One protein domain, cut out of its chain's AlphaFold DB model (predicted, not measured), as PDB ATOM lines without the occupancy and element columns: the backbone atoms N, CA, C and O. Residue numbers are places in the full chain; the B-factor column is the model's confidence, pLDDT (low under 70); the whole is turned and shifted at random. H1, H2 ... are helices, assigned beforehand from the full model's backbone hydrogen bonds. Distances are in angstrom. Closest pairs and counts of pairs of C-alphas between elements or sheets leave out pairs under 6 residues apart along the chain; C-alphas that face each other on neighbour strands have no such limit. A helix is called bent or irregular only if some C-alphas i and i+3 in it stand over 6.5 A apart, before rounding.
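Overview. This is residues 51 to 167 of the 167 residues of an uncharacterized protein of Paenibacillus sp. Soil522 (UniProt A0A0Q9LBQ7). An elongated body of crossed helices: H5 and H6 cross in the middle, H4 packs on H6 and H1 packs on the first half of H4. The short helices H2 and H3 lie toward one end of the long axis, and H7 makes the other end. The printed part has 117 residues with seven named helices, H1 to H7 in order along the chain, and no named strand; the class is all helix. It is compact, with a radius of gyration of the C-alphas of 15.0 A, and the C-alphas span 49 by 25 by 22 A, only just elongated.

Arrangement. H1, residues 51 to 63, touches H4, residues 89 to 106, at a steep tilt of 40 degrees, opposite ways; the closest C-alphas are those of Leu 57 and Glu 90, 4.8 A apart, and H4 takes part with residues 89 to 97 alone. H1 also touches H2, residues 74 to 78, with residues 60 to 61 alone, closest at the C-alphas of Phe 60 and Phe 74, 5.6 A. H2 and H3, residues 80 to 84, touch only at the corner, and only just, with 3 pairs of C-alphas within 8 A; the closest are those of His 76 and Phe 83, 5.4 A. H4 is irregular, with C-alphas 91 and 94 lying 7.3 A apart, and has a kink of 36 degrees near residue 96. With residues 95 to 100 alone it touches H6, residues 142 to 152, at a steep tilt of 64 degrees, the same way; the C-alphas of Leu 99 and Arg 146 are closest, 6.5 A. H5, residues 116 to 130, touches H6 at a steep tilt of 54 degrees, opposite ways, closest at the C-alphas of Thr 122 and Ala 148, 4.9 A. With residues 127 to 128 alone H5 touches H2; the closest C-alphas are those of Tyr 78 and Cys 127, 5.7 A. H7, residues 154 to 165, is close to H4 but not clearly touching, with the C-alphas of Val 104 and Ile 155 closest at 6.7 A. Every O i to N i+4 pair is within hydrogen-bond range in H2, H3, H5, H6 and H7, against 8 of 9 in H1 and 11 of 14 in H4.

Along the chain. H1 begins at C-alpha 51, (218.325, 113.940, 160.585), and is 16.5 A long. H4 is 24.9 A long, H5 20.9 A, H6 15.4 A and H7 16.7 A; H7 ends at C-alpha 165, (229.214, 138.282, 154.548).

Size, cuts and confidence. The C-alphas of Lys 84 and Lys 167 are the two farthest apart, 51.3 A. The printed part has no cut, and the link from H5 to H6, 11 residues, is long. The mean pLDDT of the printed part is 93.6, and residues 165 to 167 are under 70.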
ATOM      1  N   GLU A  51     217.665 114.980 159.786       97.81
ATOM      2  CA  GLU A  51     218.325 113.940 160.585       97.81
ATOM      3  C   GLU A  51     219.225 114.559 161.658       97.81
ATOM      4  O   GLU A  51     219.191 114.113 162.804       97.81
ATOM      5  N   ASP A  52     219.943 115.639 161.330       96.88
ATOM      6  CA  ASP A  52     220.717 116.418 162.306       96.88
ATOM      7  C   ASP A  52     219.805 116.937 163.430       96.88
ATOM      8  O   ASP A  52     220.118 116.793 164.612       96.88
ATOM      9  N   LEU A  53     218.651 117.520 163.069       98.25
ATOM     10  CA  LEU A  53     217.710 118.055 164.052       98.25
ATOM     11  C   LEU A  53     217.162 116.940 164.935       98.25
ATOM     12  O   LEU A  53     217.151 117.068 166.157       98.25
ATOM     13  N   LYS A  54     216.732 115.838 164.319       98.19
ATOM     14  CA  LYS A  54     216.205 114.679 165.028       98.19
ATOM     15  C   LYS A  54     217.228 114.135 166.020       98.19
ATOM     16  O   LYS A  54     216.874 113.935 167.176       98.19
ATOM     17  N   TYR A  55     218.487 113.997 165.605       97.06
ATOM     18  CA  TYR A  55     219.579 113.570 166.478       97.06
ATOM     19  C   TYR A  55     219.745 114.504 167.685       97.06
ATOM     20  O   TYR A  55     219.810 114.046 168.827       97.06
ATOM     21  N   CYS A  56     219.742 115.823 167.466       97.19
ATOM     22  CA  CYS A  56     219.802 116.788 168.564       97.19
ATOM     23  C   CYS A  56     218.601 116.673 169.517       97.19
ATOM     24  O   CYS A  56     218.782 116.766 170.730       97.19
ATOM     25  N   LEU A  57     217.389 116.462 168.993       98.12
ATOM     26  CA  LEU A  57     216.169 116.312 169.793       98.12
ATOM     27  C   LEU A  57     216.166 115.013 170.611       98.12
ATOM     28  O   LEU A  57     215.837 115.058 171.796       98.12
ATOM     29  N   THR A  58     216.645 113.901 170.045       97.75
ATOM     30  CA  THR A  58     216.877 112.649 170.787       97.75
ATOM     31  C   THR A  58     217.803 112.878 171.988       97.75
ATOM     32  O   THR A  58     217.576 112.324 173.065       97.75
ATOM     33  N   GLY A  59     218.791 113.771 171.857       96.50
ATOM     34  CA  GLY A  59     219.656 114.184 172.961       96.50
ATOM     35  C   GLY A  59     218.894 114.767 174.158       96.50
ATOM     36  O   GLY A  59     219.234 114.463 175.300       96.50
ATOM     37  N   PHE A  60     217.825 115.541 173.937       96.12
ATOM     38  CA  PHE A  60     216.966 116.058 175.017       96.12
ATOM     39  C   PHE A  60     216.081 114.979 175.646       96.12
ATOM     40  O   PHE A  60     215.742 115.079 176.827       96.12
ATOM     41  N   ASP A  61     215.696 113.977 174.858       96.56
ATOM     42  CA  ASP A  61     214.809 112.894 175.269       96.56
ATOM     43  C   ASP A  61     215.523 111.783 176.053       96.56
ATOM     44  O   ASP A  61     214.899 111.180 176.933       96.56
ATOM     45  N   GLN A  62     216.789 111.496 175.723       95.06
ATOM     46  CA  GLN A  62     217.485 110.275 176.157       95.06
ATOM     47  C   GLN A  62     218.877 110.505 176.761       95.06
ATOM     48  O   GLN A  62     219.271 109.759 177.655       95.06
ATOM     49  N   GLU A  63     219.629 111.501 176.288       94.25
ATOM     50  CA  GLU A  63     221.050 111.672 176.649       94.25
ATOM     51  C   GLU A  63     221.292 112.805 177.654       94.25
ATOM     52  O   GLU A  63     222.352 112.885 178.274       94.25
ATOM     53  N   SER A  64     220.305 113.683 177.819       92.69
ATOM     54  CA  SER A  64     220.368 114.852 178.689       92.69
ATOM     55  C   SER A  64     219.486 114.676 179.912       92.69
ATOM     56  O   SER A  64     218.433 114.044 179.861       92.69
ATOM     57  N   GLU A  65     219.891 115.318 181.002       95.12
ATOM     58  CA  GLU A  65     219.190 115.266 182.274       95.12
ATOM     59  C   GLU A  65     218.789 116.668 182.742       95.12
ATOM     60  O   GLU A  65     219.583 117.612 182.685       95.12
ATOM     61  N   TYR A  66     217.556 116.804 183.227       93.50
ATOM     62  CA  TYR A  66     217.049 118.032 183.811       93.50
ATOM     63  C   TYR A  66     215.982 117.771 184.887       93.50
ATOM     64  O   TYR A  66     215.010 117.062 184.634       93.50
ATOM     65  N   PRO A  67     216.084 118.396 186.075       94.25
ATOM     66  CA  PRO A  67     217.249 119.084 186.619       94.25
ATOM     67  C   PRO A  67     218.423 118.124 186.813       94.25
ATOM     68  O   PRO A  67     218.227 116.919 186.922       94.25
ATOM     69  N   ILE A  68     219.635 118.665 186.902       93.88
ATOM     70  CA  ILE A  68     220.839 117.871 187.164       93.88
ATOM     71  C   ILE A  68     220.680 117.107 188.492       93.88
ATOM     72  O   ILE A  68     220.377 117.707 189.524       93.88
ATOM     73  N   GLY A  69     220.917 115.799 188.467       94.94
ATOM     74  CA  GLY A  69     220.763 114.865 189.582       94.94
ATOM     75  C   GLY A  69     219.369 114.230 189.725       94.94
ATOM     76  O   GLY A  69     219.171 113.461 190.665       94.94
ATOM     77  N   SER A  70     218.398 114.544 188.859       95.62
ATOM     78  CA  SER A  70     217.035 113.990 188.903       95.62
ATOM     79  C   SER A  70     216.884 112.632 188.204       95.62
ATOM     80  O   SER A  70     215.943 111.893 188.496       95.62
ATOM     81  N   GLY A  71     217.776 112.311 187.264       95.38
ATOM     82  CA  GLY A  71     217.632 111.183 186.339       95.38
ATOM     83  C   GLY A  71     216.481 111.322 185.332       95.38
ATOM     84  O   GLY A  71     216.104 110.334 184.702       95.38
ATOM     85  N   TRP A  72     215.868 112.502 185.192       96.69
ATOM     86  CA  TRP A  72     214.802 112.753 184.217       96.69
ATOM     87  C   TRP A  72     215.334 113.486 182.998       96.69
ATOM     88  O   TRP A  72     216.131 114.411 183.120       96.69
ATOM     89  N   SER A  73     214.842 113.114 181.819       96.25
ATOM     90  CA  SER A  73     215.087 113.879 180.601       96.25
ATOM     91  C   SER A  73     214.283 115.178 180.584       96.25
ATOM     92  O   SER A  73     213.330 115.351 181.353       96.25
ATOM     93  N   PHE A  74     214.631 116.098 179.681       95.31
ATOM     94  CA  PHE A  74     213.913 117.369 179.540       95.31
ATOM     95  C   PHE A  74     212.426 117.145 179.263       95.31
ATOM     96  O   PHE A  74     211.569 117.742 179.916       95.31
ATOM     97  N   THR A  75     212.120 116.246 178.331       96.06
ATOM     98  CA  THR A  75     210.745 115.912 177.957       96.06
ATOM     99  C   THR A  75     209.975 115.329 179.132       96.06
ATOM    100  O   THR A  75     208.852 115.751 179.390       96.06
ATOM    101  N   HIS A  76     210.591 114.420 179.898       96.50
ATOM    102  CA  HIS A  76     209.956 113.844 181.082       96.50
ATOM    103  C   HIS A  76     209.668 114.909 182.146       96.50
ATOM    104  O   HIS A  76     208.571 114.943 182.696       96.50
ATOM    105  N   TYR A  77     210.614 115.808 182.416       96.62
ATOM    106  CA  TYR A  77     210.429 116.830 183.440       96.62
ATOM    107  C   TYR A  77     209.331 117.843 183.082       96.62
ATOM    108  O   TYR A  77     208.474 118.152 183.912       96.62
ATOM    109  N   TYR A  78     209.334 118.361 181.850       96.50
ATOM    110  CA  TYR A  78     208.408 119.421 181.441       96.50
ATOM    111  C   TYR A  78     207.048 118.912 180.949       96.50
ATOM    112  O   TYR A  78     206.064 119.640 181.083       96.50
ATOM    113  N   PHE A  79     206.978 117.688 180.418       96.56
ATOM    114  CA  PHE A  79     205.769 117.080 179.847       96.56
ATOM    115  C   PHE A  79     205.592 115.626 180.335       96.56
ATOM    116  O   PHE A  79     205.586 114.692 179.532       96.56
ATOM    117  N   PRO A  80     205.457 115.392 181.654       95.81
ATOM    118  CA  PRO A  80     205.527 114.057 182.243       95.81
ATOM    119  C   PRO A  80     204.424 113.113 181.767       95.81
ATOM    120  O   PRO A  80     204.685 111.928 181.575       95.81
ATOM    121  N   ASP A  81     203.200 113.607 181.573       95.56
ATOM    122  CA  ASP A  81     202.080 112.756 181.165       95.56
ATOM    123  C   ASP A  81     202.191 112.359 179.689       95.56
ATOM    124  O   ASP A  81     202.143 111.171 179.375       95.56
ATOM    125  N   ALA A  82     202.502 113.308 178.803       96.44
ATOM    126  CA  ALA A  82     202.795 113.002 177.405       96.44
ATOM    127  C   ALA A  82     204.020 112.079 177.266       96.44
ATOM    128  O   ALA A  82     204.003 111.127 176.483       96.44
ATOM    129  N   PHE A  83     205.070 112.286 178.069       96.44
ATOM    130  CA  PHE A  83     206.249 111.419 178.069       96.44
ATOM    131  C   PHE A  83     205.910 109.968 178.441       96.44
ATOM    132  O   PHE A  83     206.408 109.043 177.788       96.44
ATOM    133  N   LYS A  84     205.054 109.755 179.453       96.50
ATOM    134  CA  LYS A  84     204.561 108.419 179.845       96.50
ATOM    135  C   LYS A  84     203.763 107.749 178.727       96.50
ATOM    136  O   LYS A  84     203.839 106.534 178.584       96.50
ATOM    137  N   GLU A  85     203.044 108.534 177.932       96.88
ATOM    138  CA  GLU A  85     202.282 108.064 176.769       96.88
ATOM    139  C   GLU A  85     203.150 107.860 175.513       96.88
ATOM    140  O   GLU A  85     202.661 107.397 174.486       96.88
ATOM    141  N   GLY A  86     204.457 108.126 175.601       96.00
ATOM    142  CA  GLY A  86     205.422 107.863 174.531       96.00
ATOM    143  C   GLY A  86     205.776 109.080 173.676       96.00
ATOM    144  O   GLY A  86     206.534 108.936 172.720       96.00
ATOM    145  N   HIS A  87     205.298 110.278 174.020       96.75
ATOM    146  CA  HIS A  87     205.717 111.500 173.336       96.75
ATOM    147  C   HIS A  87     207.186 111.820 173.613       96.75
ATOM    148  O   HIS A  87     207.685 111.667 174.732       96.75
ATOM    149  N   ARG A  88     207.880 112.266 172.570       97.56
ATOM    150  CA  ARG A  88     209.301 112.610 172.557       97.56
ATOM    151  C   ARG A  88     209.489 113.849 171.697       97.56
ATOM    152  O   ARG A  88     208.763 114.012 170.717       97.56
ATOM    153  N   LEU A  89     210.439 114.709 172.052       97.44
ATOM    154  CA  LEU A  89     210.774 115.878 171.236       97.44
ATOM    155  C   LEU A  89     211.274 115.457 169.851       97.44
ATOM    156  O   LEU A  89     210.969 116.133 168.876       97.44
ATOM    157  N   GLU A  90     211.955 114.314 169.728       97.69
ATOM    158  CA  GLU A  90     212.378 113.770 168.429       97.69
ATOM    159  C   GLU A  90     211.213 113.558 167.446       97.69
ATOM    160  O   GLU A  90     211.411 113.640 166.231       97.69
ATOM    161  N   ASN A  91     209.992 113.331 167.949       96.31
ATOM    162  CA  ASN A  91     208.801 113.158 167.113       96.31
ATOM    163  C   ASN A  91     208.364 114.479 166.456       96.31
ATOM    164  O   ASN A  91     207.729 114.452 165.405       96.31
ATOM    165  N   GLU A  92     208.753 115.620 167.030       97.19
ATOM    166  CA  GLU A  92     208.465 116.967 166.520       97.19
ATOM    167  C   GLU A  92     209.479 117.422 165.460       97.19
ATOM    168  O   GLU A  92     209.329 118.503 164.894       97.19
ATOM    169  N   ALA A  93     210.518 116.626 165.173       98.06
ATOM    170  CA  ALA A  93     211.617 117.030 164.295       98.06
ATOM    171  C   ALA A  93     211.136 117.501 162.915       98.06
ATOM    172  O   ALA A  93     211.631 118.505 162.412       98.06
ATOM    173  N   ASN A  94     210.156 116.806 162.323       98.12
ATOM    174  CA  ASN A  94     209.600 117.173 161.018       98.12
ATOM    175  C   ASN A  94     208.944 118.555 161.061       98.12
ATOM    176  O   ASN A  94     209.360 119.454 160.333       98.12
ATOM    177  N   ASP A  95     207.959 118.730 161.941       97.56
ATOM    178  CA  ASP A  95     207.191 119.971 162.036       97.56
ATOM    179  C   ASP A  95     208.093 121.144 162.426       97.56
ATOM    180  O   ASP A  95     208.021 122.219 161.829       97.56
ATOM    181  N   LEU A  96     209.011 120.929 163.369       97.69
ATOM    182  CA  LEU A  96     209.954 121.952 163.799       97.69
ATOM    183  C   LEU A  96     210.914 122.350 162.669       97.69
ATOM    184  O   LEU A  96     211.157 123.540 162.464       97.69
ATOM    185  N   PHE A  97     211.427 121.384 161.901       98.31
ATOM    186  CA  PHE A  97     212.299 121.669 160.762       98.31
ATOM    187  C   PHE A  97     211.566 122.436 159.657       98.31
ATOM    188  O   PHE A  97     212.125 123.380 159.095       98.31
ATOM    189  N   GLU A  98     210.314 122.076 159.354       98.06
ATOM    190  CA  GLU A  98     209.485 122.826 158.406       98.06
ATOM    191  C   GLU A  98     209.261 124.269 158.871       98.06
ATOM    192  O   GLU A  98     209.423 125.191 158.071       98.06
ATOM    193  N   LEU A  99     208.991 124.498 160.160       98.06
ATOM    194  CA  LEU A  99     208.830 125.848 160.713       98.06
ATOM    195  C   LEU A  99     210.114 126.686 160.621       98.06
ATOM    196  O   LEU A  99     210.058 127.875 160.284       98.06
ATOM    197  N   PHE A 100     211.282 126.091 160.879       97.88
ATOM    198  CA  PHE A 100     212.562 126.769 160.665       97.88
ATOM    199  C   PHE A 100     212.777 127.110 159.186       97.88
ATOM    200  O   PHE A 100     213.114 128.252 158.869       97.88
ATOM    201  N   LYS A 101     212.532 126.164 158.269       96.94
ATOM    202  CA  LYS A 101     212.637 126.408 156.819       96.94
ATOM    203  C   LYS A 101     211.689 127.502 156.346       96.94
ATOM    204  O   LYS A 101     212.088 128.343 155.544       96.94
ATOM    205  N   GLU A 102     210.456 127.508 156.837       96.50
ATOM    206  CA  GLU A 102     209.470 128.541 156.530       96.50
ATOM    207  C   GLU A 102     209.976 129.915 156.983       96.50
ATOM    208  O   GLU A 102     209.992 130.856 156.191       96.50
ATOM    209  N   SER A 103     210.483 130.010 158.214       95.75
ATOM    210  CA  SER A 103     211.010 131.256 158.787       95.75
ATOM    211  C   SER A 103     212.190 131.816 157.976       95.75
ATOM    212  O   SER A 103     212.241 133.012 157.687       95.75
ATOM    213  N   VAL A 104     213.113 130.944 157.554       94.88
ATOM    214  CA  VAL A 104     214.269 131.274 156.697       94.88
ATOM    215  C   VAL A 104     213.811 131.733 155.309       94.88
ATOM    216  O   VAL A 104     214.290 132.748 154.800       94.88
ATOM    217  N   SER A 105     212.849 131.021 154.718       94.00
ATOM    218  CA  SER A 105     212.282 131.330 153.403       94.00
ATOM    219  C   SER A 105     211.593 132.698 153.383       94.00
ATOM    220  O   SER A 105     211.872 133.520 152.510       94.00
ATOM    221  N   VAL A 106     210.760 132.991 154.389       94.38
ATOM    222  CA  VAL A 106     210.073 134.286 154.542       94.38
ATOM    223  C   VAL A 106     211.070 135.438 154.696       94.38
ATOM    224  O   VAL A 106     210.847 136.523 154.160       94.38
ATOM    225  N   ALA A 107     212.190 135.204 155.378       93.19
ATOM    226  CA  ALA A 107     213.254 136.189 155.549       93.19
ATOM    227  C   ALA A 107     214.151 136.369 154.307       93.19
ATOM    228  O   ALA A 107     214.996 137.266 154.289       93.19
ATOM    229  N   GLY A 108     213.989 135.542 153.268       92.38
ATOM    230  CA  GLY A 108     214.816 135.578 152.058       92.38
ATOM    231  C   GLY A 108     216.246 135.063 152.258       92.38
ATOM    232  O   GLY A 108     217.129 135.405 151.466       92.38
ATOM    233  N   ILE A 109     216.480 134.262 153.300       90.44
ATOM    234  CA  ILE A 109     217.783 133.663 153.616       90.44
ATOM    235  C   ILE A 109     218.006 132.445 152.710       90.44
ATOM    236  O   ILE A 109     217.105 131.637 152.482       90.44
ATOM    237  N   ARG A 110     219.214 132.309 152.148       84.12
ATOM    238  CA  ARG A 110     219.473 131.338 151.061       84.12
ATOM    239  C   ARG A 110     219.663 129.898 151.514       84.12
ATOM    240  O   ARG A 110     219.349 128.981 150.758       84.12
ATOM    241  N   LYS A 111     220.262 129.697 152.684       88.69
ATOM    242  CA  LYS A 111     220.621 128.378 153.203       88.69
ATOM    243  C   LYS A 111     220.161 128.285 154.648       88.69
ATOM    244  O   LYS A 111     220.410 129.200 155.421       88.69
ATOM    245  N   ILE A 112     219.521 127.171 154.988       93.31
ATOM    246  CA  ILE A 112     219.241 126.845 156.379       93.31
ATOM    247  C   ILE A 112     220.522 126.352 157.049       93.31
ATOM    248  O   ILE A 112     221.192 125.439 156.566       93.31
ATOM    249  N   ASP A 113     220.853 126.997 158.151       94.81
ATOM    250  CA  ASP A 113     221.854 126.570 159.113       94.81
ATOM    251  C   ASP A 113     221.310 127.033 160.458       94.81
ATOM    252  O   ASP A 113     221.130 128.233 160.651       94.81
ATOM    253  N   ILE A 114     220.905 126.113 161.333       97.06
ATOM    254  CA  ILE A 114     220.352 126.473 162.645       97.06
ATOM    255  C   ILE A 114     221.463 126.275 163.678       97.06
ATOM    256  O   ILE A 114     221.750 125.132 164.049       97.06
ATOM    257  N   PRO A 115     222.118 127.346 164.165       95.44
ATOM    258  CA  PRO A 115     223.074 127.226 165.252       95.44
ATOM    259  C   PRO A 115     222.438 126.572 166.481       95.44
ATOM    260  O   PRO A 115     221.317 126.913 166.867       95.44
ATOM    261  N   MET A 116     223.192 125.693 167.150       95.38
ATOM    262  CA  MET A 116     222.730 124.973 168.347       95.38
ATOM    263  C   MET A 116     222.142 125.894 169.420       95.38
ATOM    264  O   MET A 116     221.179 125.522 170.085       95.38
ATOM    265  N   GLN A 117     222.669 127.115 169.553       96.31
ATOM    266  CA  GLN A 117     222.136 128.125 170.464       96.31
ATOM    267  C   GLN A 117     220.651 128.425 170.199       96.31
ATOM    268  O   GLN A 117     219.866 128.468 171.142       96.31
ATOM    269  N   TYR A 118     220.248 128.620 168.941       97.69
ATOM    270  CA  TYR A 118     218.863 128.970 168.608       97.69
ATOM    271  C   TYR A 118     217.919 127.778 168.725       97.69
ATOM    272  O   TYR A 118     216.774 127.956 169.150       97.69
ATOM    273  N   LEU A 119     218.403 126.561 168.447       97.94
ATOM    274  CA  LEU A 119     217.651 125.350 168.775       97.94
ATOM    275  C   LEU A 119     217.415 125.261 170.290       97.94
ATOM    276  O   LEU A 119     216.270 125.140 170.717       97.94
ATOM    277  N   MET A 120     218.469 125.380 171.105       96.88
ATOM    278  CA  MET A 120     218.358 125.323 172.567       96.88
ATOM    279  C   MET A 120     217.390 126.378 173.102       96.88
ATOM    280  O   MET A 120     216.501 126.043 173.876       96.88
ATOM    281  N   LEU A 121     217.498 127.631 172.646       98.06
ATOM    282  CA  LEU A 121     216.582 128.704 173.043       98.06
ATOM    283  C   LEU A 121     215.124 128.394 172.677       98.06
ATOM    284  O   LEU A 121     214.228 128.667 173.472       98.06
ATOM    285  N   THR A 122     214.887 127.797 171.507       98.25
ATOM    286  CA  THR A 122     213.547 127.390 171.057       98.25
ATOM    287  C   THR A 122     212.968 126.299 171.964       98.25
ATOM    288  O   THR A 122     211.854 126.449 172.472       98.25
ATOM    289  N   ILE A 123     213.729 125.230 172.227       97.44
ATOM    290  CA  ILE A 123     213.299 124.129 173.104       97.44
ATOM    291  C   ILE A 123     213.083 124.628 174.534       97.44
ATOM    292  O   ILE A 123     212.033 124.380 175.128       97.44
ATOM    293  N   GLU A 124     214.029 125.393 175.080       95.38
ATOM    294  CA  GLU A 124     213.916 125.954 176.424       95.38
ATOM    295  C   GLU A 124     212.694 126.855 176.575       95.38
ATOM    296  O   GLU A 124     212.019 126.793 177.606       95.38
ATOM    297  N   TYR A 125     212.399 127.685 175.571       96.81
ATOM    298  CA  TYR A 125     211.219 128.540 175.584       96.81
ATOM    299  C   TYR A 125     209.949 127.699 175.695       96.81
ATOM    300  O   TYR A 125     209.115 127.968 176.561       96.81
ATOM    301  N   VAL A 126     209.811 126.656 174.873       96.50
ATOM    302  CA  VAL A 126     208.634 125.779 174.899       96.50
ATOM    303  C   VAL A 126     208.509 125.045 176.227       96.50
ATOM    304  O   VAL A 126     207.455 125.112 176.862       96.50
ATOM    305  N   CYS A 127     209.588 124.420 176.691       95.00
ATOM    306  CA  CYS A 127     209.630 123.726 177.971       95.00
ATOM    307  C   CYS A 127     209.226 124.651 179.129       95.00
ATOM    308  O   CYS A 127     208.284 124.362 179.866       95.00
ATOM    309  N   LYS A 128     209.882 125.809 179.271       93.62
ATOM    310  CA  LYS A 128     209.660 126.726 180.401       93.62
ATOM    311  C   LYS A 128     208.318 127.455 180.327       93.62
ATOM    312  O   LYS A 128     207.753 127.797 181.367       93.62
ATOM    313  N   ARG A 129     207.810 127.751 179.125       94.12
ATOM    314  CA  ARG A 129     206.575 128.532 178.958       94.12
ATOM    315  C   ARG A 129     205.324 127.669 178.951       94.12
ATOM    316  O   ARG A 129     204.307 128.109 179.488       94.12
ATOM    317  N   PHE A 130     205.394 126.486 178.351       91.94
ATOM    318  CA  PHE A 130     204.226 125.641 178.117       91.94
ATOM    319  C   PHE A 130     204.243 124.335 178.906       91.94
ATOM    320  O   PHE A 130     203.178 123.760 179.096       91.94
ATOM    321  N   GLY A 131     205.390 123.902 179.429       91.75
ATOM    322  CA  GLY A 131     205.463 122.742 180.314       91.75
ATOM    323  C   GLY A 131     204.784 122.950 181.674       91.75
ATOM    324  O   GLY A 131     204.247 124.018 181.995       91.75
ATOM    325  N   THR A 132     204.854 121.913 182.504       86.69
ATOM    326  CA  THR A 132     204.214 121.801 183.831       86.69
ATOM    327  C   THR A 132     204.580 122.890 184.837       86.69
ATOM    328  O   THR A 132     203.825 123.121 185.776       86.69
ATOM    329  N   LEU A 133     205.693 123.603 184.640       78.88
ATOM    330  CA  LEU A 133     206.088 124.729 185.494       78.88
ATOM    331  C   LEU A 133     205.319 126.032 185.214       78.88
ATOM    332  O   LEU A 133     205.490 127.002 185.955       78.88
ATOM    333  N   ASN A 134     204.529 126.102 184.140       82.25
ATOM    334  CA  ASN A 134     203.834 127.327 183.748       82.25
ATOM    335  C   ASN A 134     202.435 127.037 183.188       82.25
ATOM    336  O   ASN A 134     201.522 126.807 183.974       82.25
ATOM    337  N   ALA A 135     202.239 127.032 181.862       80.56
ATOM    338  CA  ALA A 135     200.907 126.822 181.289       80.56
ATOM    339  C   ALA A 135     200.341 125.414 181.559       80.56
ATOM    340  O   ALA A 135     199.123 125.248 181.552       80.56
ATOM    341  N   GLY A 136     201.205 124.422 181.818       85.25
ATOM    342  CA  GLY A 136     200.780 123.054 182.111       85.25
ATOM    343  C   GLY A 136     200.147 122.356 180.910       85.25
ATOM    344  O   GLY A 136     199.231 121.553 181.074       85.25
ATOM    345  N   ASN A 137     200.604 122.679 179.700       89.94
ATOM    346  CA  ASN A 137     200.133 122.020 178.494       89.94
ATOM    347  C   ASN A 137     200.534 120.546 178.507       89.94
ATOM    348  O   ASN A 137     201.647 120.197 178.897       89.94
ATOM    349  N   TYR A 138     199.642 119.700 177.992       93.75
ATOM    350  CA  TYR A 138     199.946 118.292 177.756       93.75
ATOM    351  C   TYR A 138     201.119 118.133 176.772       93.75
ATOM    352  O   TYR A 138     202.073 117.418 177.060       93.75
ATOM    353  N   TRP A 139     201.080 118.858 175.648       96.00
ATOM    354  CA  TRP A 139     202.132 118.864 174.631       96.00
ATOM    355  C   TRP A 139     202.165 120.213 173.884       96.00
ATOM    356  O   TRP A 139     201.134 120.902 173.855       96.00
ATOM    357  N   PRO A 140     203.307 120.628 173.304       95.25
ATOM    358  CA  PRO A 140     203.389 121.848 172.504       95.25
ATOM    359  C   PRO A 140     202.547 121.777 171.224       95.25
ATOM    360  O   PRO A 140     202.460 120.738 170.577       95.25
ATOM    361  N   THR A 141     201.941 122.898 170.832       96.19
ATOM    362  CA  THR A 141     201.266 123.032 169.530       96.19
ATOM    363  C   THR A 141     202.186 123.658 168.480       96.19
ATOM    364  O   THR A 141     203.134 124.367 168.816       96.19
ATOM    365  N   ILE A 142     201.856 123.492 167.194       96.44
ATOM    366  CA  ILE A 142     202.586 124.121 166.073       96.44
ATOM    367  C   ILE A 142     202.726 125.645 166.260       96.44
ATOM    368  O   ILE A 142     203.789 126.214 166.023       96.44
ATOM    369  N   GLU A 143     201.679 126.317 166.742       96.50
ATOM    370  CA  GLU A 143     201.707 127.766 166.990       96.50
ATOM    371  C   GLU A 143     202.660 128.149 168.136       96.50
ATOM    372  O   GLU A 143     203.307 129.196 168.118       96.50
ATOM    373  N   GLN A 144     202.788 127.283 169.143       96.81
ATOM    374  CA  GLN A 144     203.732 127.479 170.240       96.81
ATOM    375  C   GLN A 144     205.176 127.276 169.787       96.81
ATOM    376  O   GLN A 144     206.042 128.050 170.201       96.81
ATOM    377  N   TRP A 145     205.425 126.304 168.905       97.88
ATOM    378  CA  TRP A 145     206.724 126.127 168.258       97.88
ATOM    379  C   TRP A 145     207.106 127.336 167.408       97.88
ATOM    380  O   TRP A 145     208.210 127.859 167.557       97.88
ATOM    381  N   ARG A 146     206.177 127.846 166.591       97.69
ATOM    382  CA  ARG A 146     206.386 129.061 165.791       97.69
ATOM    383  C   ARG A 146     206.791 130.245 166.668       97.69
ATOM    384  O   ARG A 146     207.835 130.854 166.444       97.69
ATOM    385  N   ARG A 147     206.036 130.498 167.741       97.06
ATOM    386  CA  ARG A 147     206.350 131.562 168.708       97.06
ATOM    387  C   ARG A 147     207.708 131.367 169.385       97.06
ATOM    388  O   ARG A 147     208.386 132.349 169.687       97.06
ATOM    389  N   ALA A 148     208.098 130.126 169.662       97.81
ATOM    390  CA  ALA A 148     209.387 129.823 170.271       97.81
ATOM    391  C   ALA A 148     210.556 130.112 169.319       97.81
ATOM    392  O   ALA A 148     211.533 130.728 169.743       97.81
ATOM    393  N   ILE A 149     210.425 129.758 168.035       97.94
ATOM    394  CA  ILE A 149     211.415 130.084 166.998       97.94
ATOM    395  C   ILE A 149     211.559 131.601 166.866       97.94
ATOM    396  O   ILE A 149     212.677 132.113 166.894       97.94
ATOM    397  N   GLU A 150     210.452 132.340 166.802       96.44
ATOM    398  CA  GLU A 150     210.470 133.809 166.769       96.44
ATOM    399  C   GLU A 150     211.161 134.393 168.011       96.44
ATOM    400  O   GLU A 150     212.029 135.260 167.903       96.44
ATOM    401  N   SER A 151     210.828 133.868 169.194       97.12
ATOM    402  CA  SER A 151     211.393 134.319 170.473       97.12
ATOM    403  C   SER A 151     212.879 133.985 170.629       97.12
ATOM    404  O   SER A 151     213.564 134.645 171.410       97.12
ATOM    405  N   SER A 152     213.396 132.992 169.895       97.25
ATOM    406  CA  SER A 152     214.820 132.633 169.915       97.25
ATOM    407  C   SER A 152     215.720 133.715 169.305       97.25
ATOM    408  O   SER A 152     216.914 133.755 169.596       97.25
ATOM    409  N   GLY A 153     215.166 134.593 168.457       96.56
ATOM    410  CA  GLY A 153     215.927 135.605 167.722       96.56
ATOM    411  C   GLY A 153     216.720 135.064 166.526       96.56
ATOM    412  O   GLY A 153     217.495 135.818 165.937       96.56
ATOM    413  N   TYR A 154     216.515 133.796 166.142       96.38
ATOM    414  CA  TYR A 154     217.235 133.121 165.056       96.38
ATOM    415  C   TYR A 154     217.287 133.942 163.761       96.38
ATOM    416  O   TYR A 154     218.364 134.283 163.280       96.38
ATOM    417  N   ILE A 155     216.124 134.332 163.232       95.69
ATOM    418  CA  ILE A 155     216.041 135.055 161.956       95.69
ATOM    419  C   ILE A 155     216.742 136.414 162.021       95.69
ATOM    420  O   ILE A 155     217.430 136.806 161.081       95.69
ATOM    421  N   THR A 156     216.613 137.133 163.139       94.12
ATOM    422  CA  THR A 156     217.306 138.413 163.328       94.12
ATOM    423  C   THR A 156     218.821 138.235 163.269       94.12
ATOM    424  O   THR A 156     219.508 139.043 162.643       94.12
ATOM    425  N   ALA A 157     219.343 137.175 163.883       92.69
ATOM    426  CA  ALA A 157     220.767 136.884 163.869       92.69
ATOM    427  C   ALA A 157     221.281 136.467 162.486       92.69
ATOM    428  O   ALA A 157     222.316 136.972 162.053       92.69
ATOM    429  N   GLU A 158     220.542 135.623 161.764       92.00
ATOM    430  CA  GLU A 158     220.915 135.205 160.407       92.00
ATOM    431  C   GLU A 158     220.940 136.381 159.426       92.00
ATOM    432  O   GLU A 158     221.871 136.519 158.633       92.00
ATOM    433  N   LEU A 159     219.973 137.300 159.518       91.75
ATOM    434  CA  LEU A 159     219.963 138.513 158.693       91.75
ATOM    435  C   LEU A 159     221.180 139.409 158.964       91.75
ATOM    436  O   LEU A 159     221.765 139.964 158.030       91.75
ATOM    437  N   LEU A 160     221.589 139.536 160.233       88.50
ATOM    438  CA  LEU A 160     222.811 140.253 160.596       88.50
ATOM    439  C   LEU A 160     224.045 139.554 160.012       88.50
ATOM    440  O   LEU A 160     224.888 140.222 159.414       88.50
ATOM    441  N   HIS A 161     224.125 138.230 160.114       83.69
ATOM    442  CA  HIS A 161     225.238 137.447 159.587       83.69
ATOM    443  C   HIS A 161     225.353 137.541 158.054       83.69
ATOM    444  O   HIS A 161     226.424 137.871 157.537       83.69
ATOM    445  N   GLU A 162     224.250 137.386 157.312       78.94
ATOM    446  CA  GLU A 162     224.236 137.574 155.854       78.94
ATOM    447  C   GLU A 162     224.685 138.986 155.440       78.94
ATOM    448  O   GLU A 162     225.340 139.154 154.408       78.94
ATOM    449  N   SER A 163     224.334 140.012 156.223       77.44
ATOM    450  CA  SER A 163     224.723 141.398 155.937       77.44
ATOM    451  C   SER A 163     226.227 141.649 156.097       77.44
ATOM    452  O   SER A 163     226.778 142.504 155.402       77.44
ATOM    453  N   VAL A 164     226.888 140.895 156.982       73.75
ATOM    454  CA  VAL A 164     228.339 140.956 157.199       73.75
ATOM    455  C   VAL A 164     229.077 140.225 156.080       73.75
ATOM    456  O   VAL A 164     230.057 140.758 155.576       73.75
ATOM    457  N   ILE A 165     228.583 139.066 155.630       65.88
ATOM    458  CA  ILE A 165     229.214 138.282 154.548       65.88
ATOM    459  C   ILE A 165     229.119 138.985 153.183       65.88
ATOM    460  O   ILE A 165     229.986 138.804 152.331       65.88
ATOM    461  N   LYS A 166     228.067 139.778 152.941       60.47
ATOM    462  CA  LYS A 166     227.893 140.519 151.676       60.47
ATOM    463  C   LYS A 166     228.809 141.751 151.537       60.47
ATOM    464  O   LYS A 166     228.770 142.375 150.477       60.47
ATOM    465  N   LYS A 167     229.574 142.127 152.567       44.69
ATOM    466  CA  LYS A 167     230.549 143.233 152.532       44.69
ATOM    467  C   LYS A 167     231.964 142.720 152.310       44.69
ATOM    468  O   LYS A 167     232.695 143.421 151.578       44.69
TER     469      LYS A 167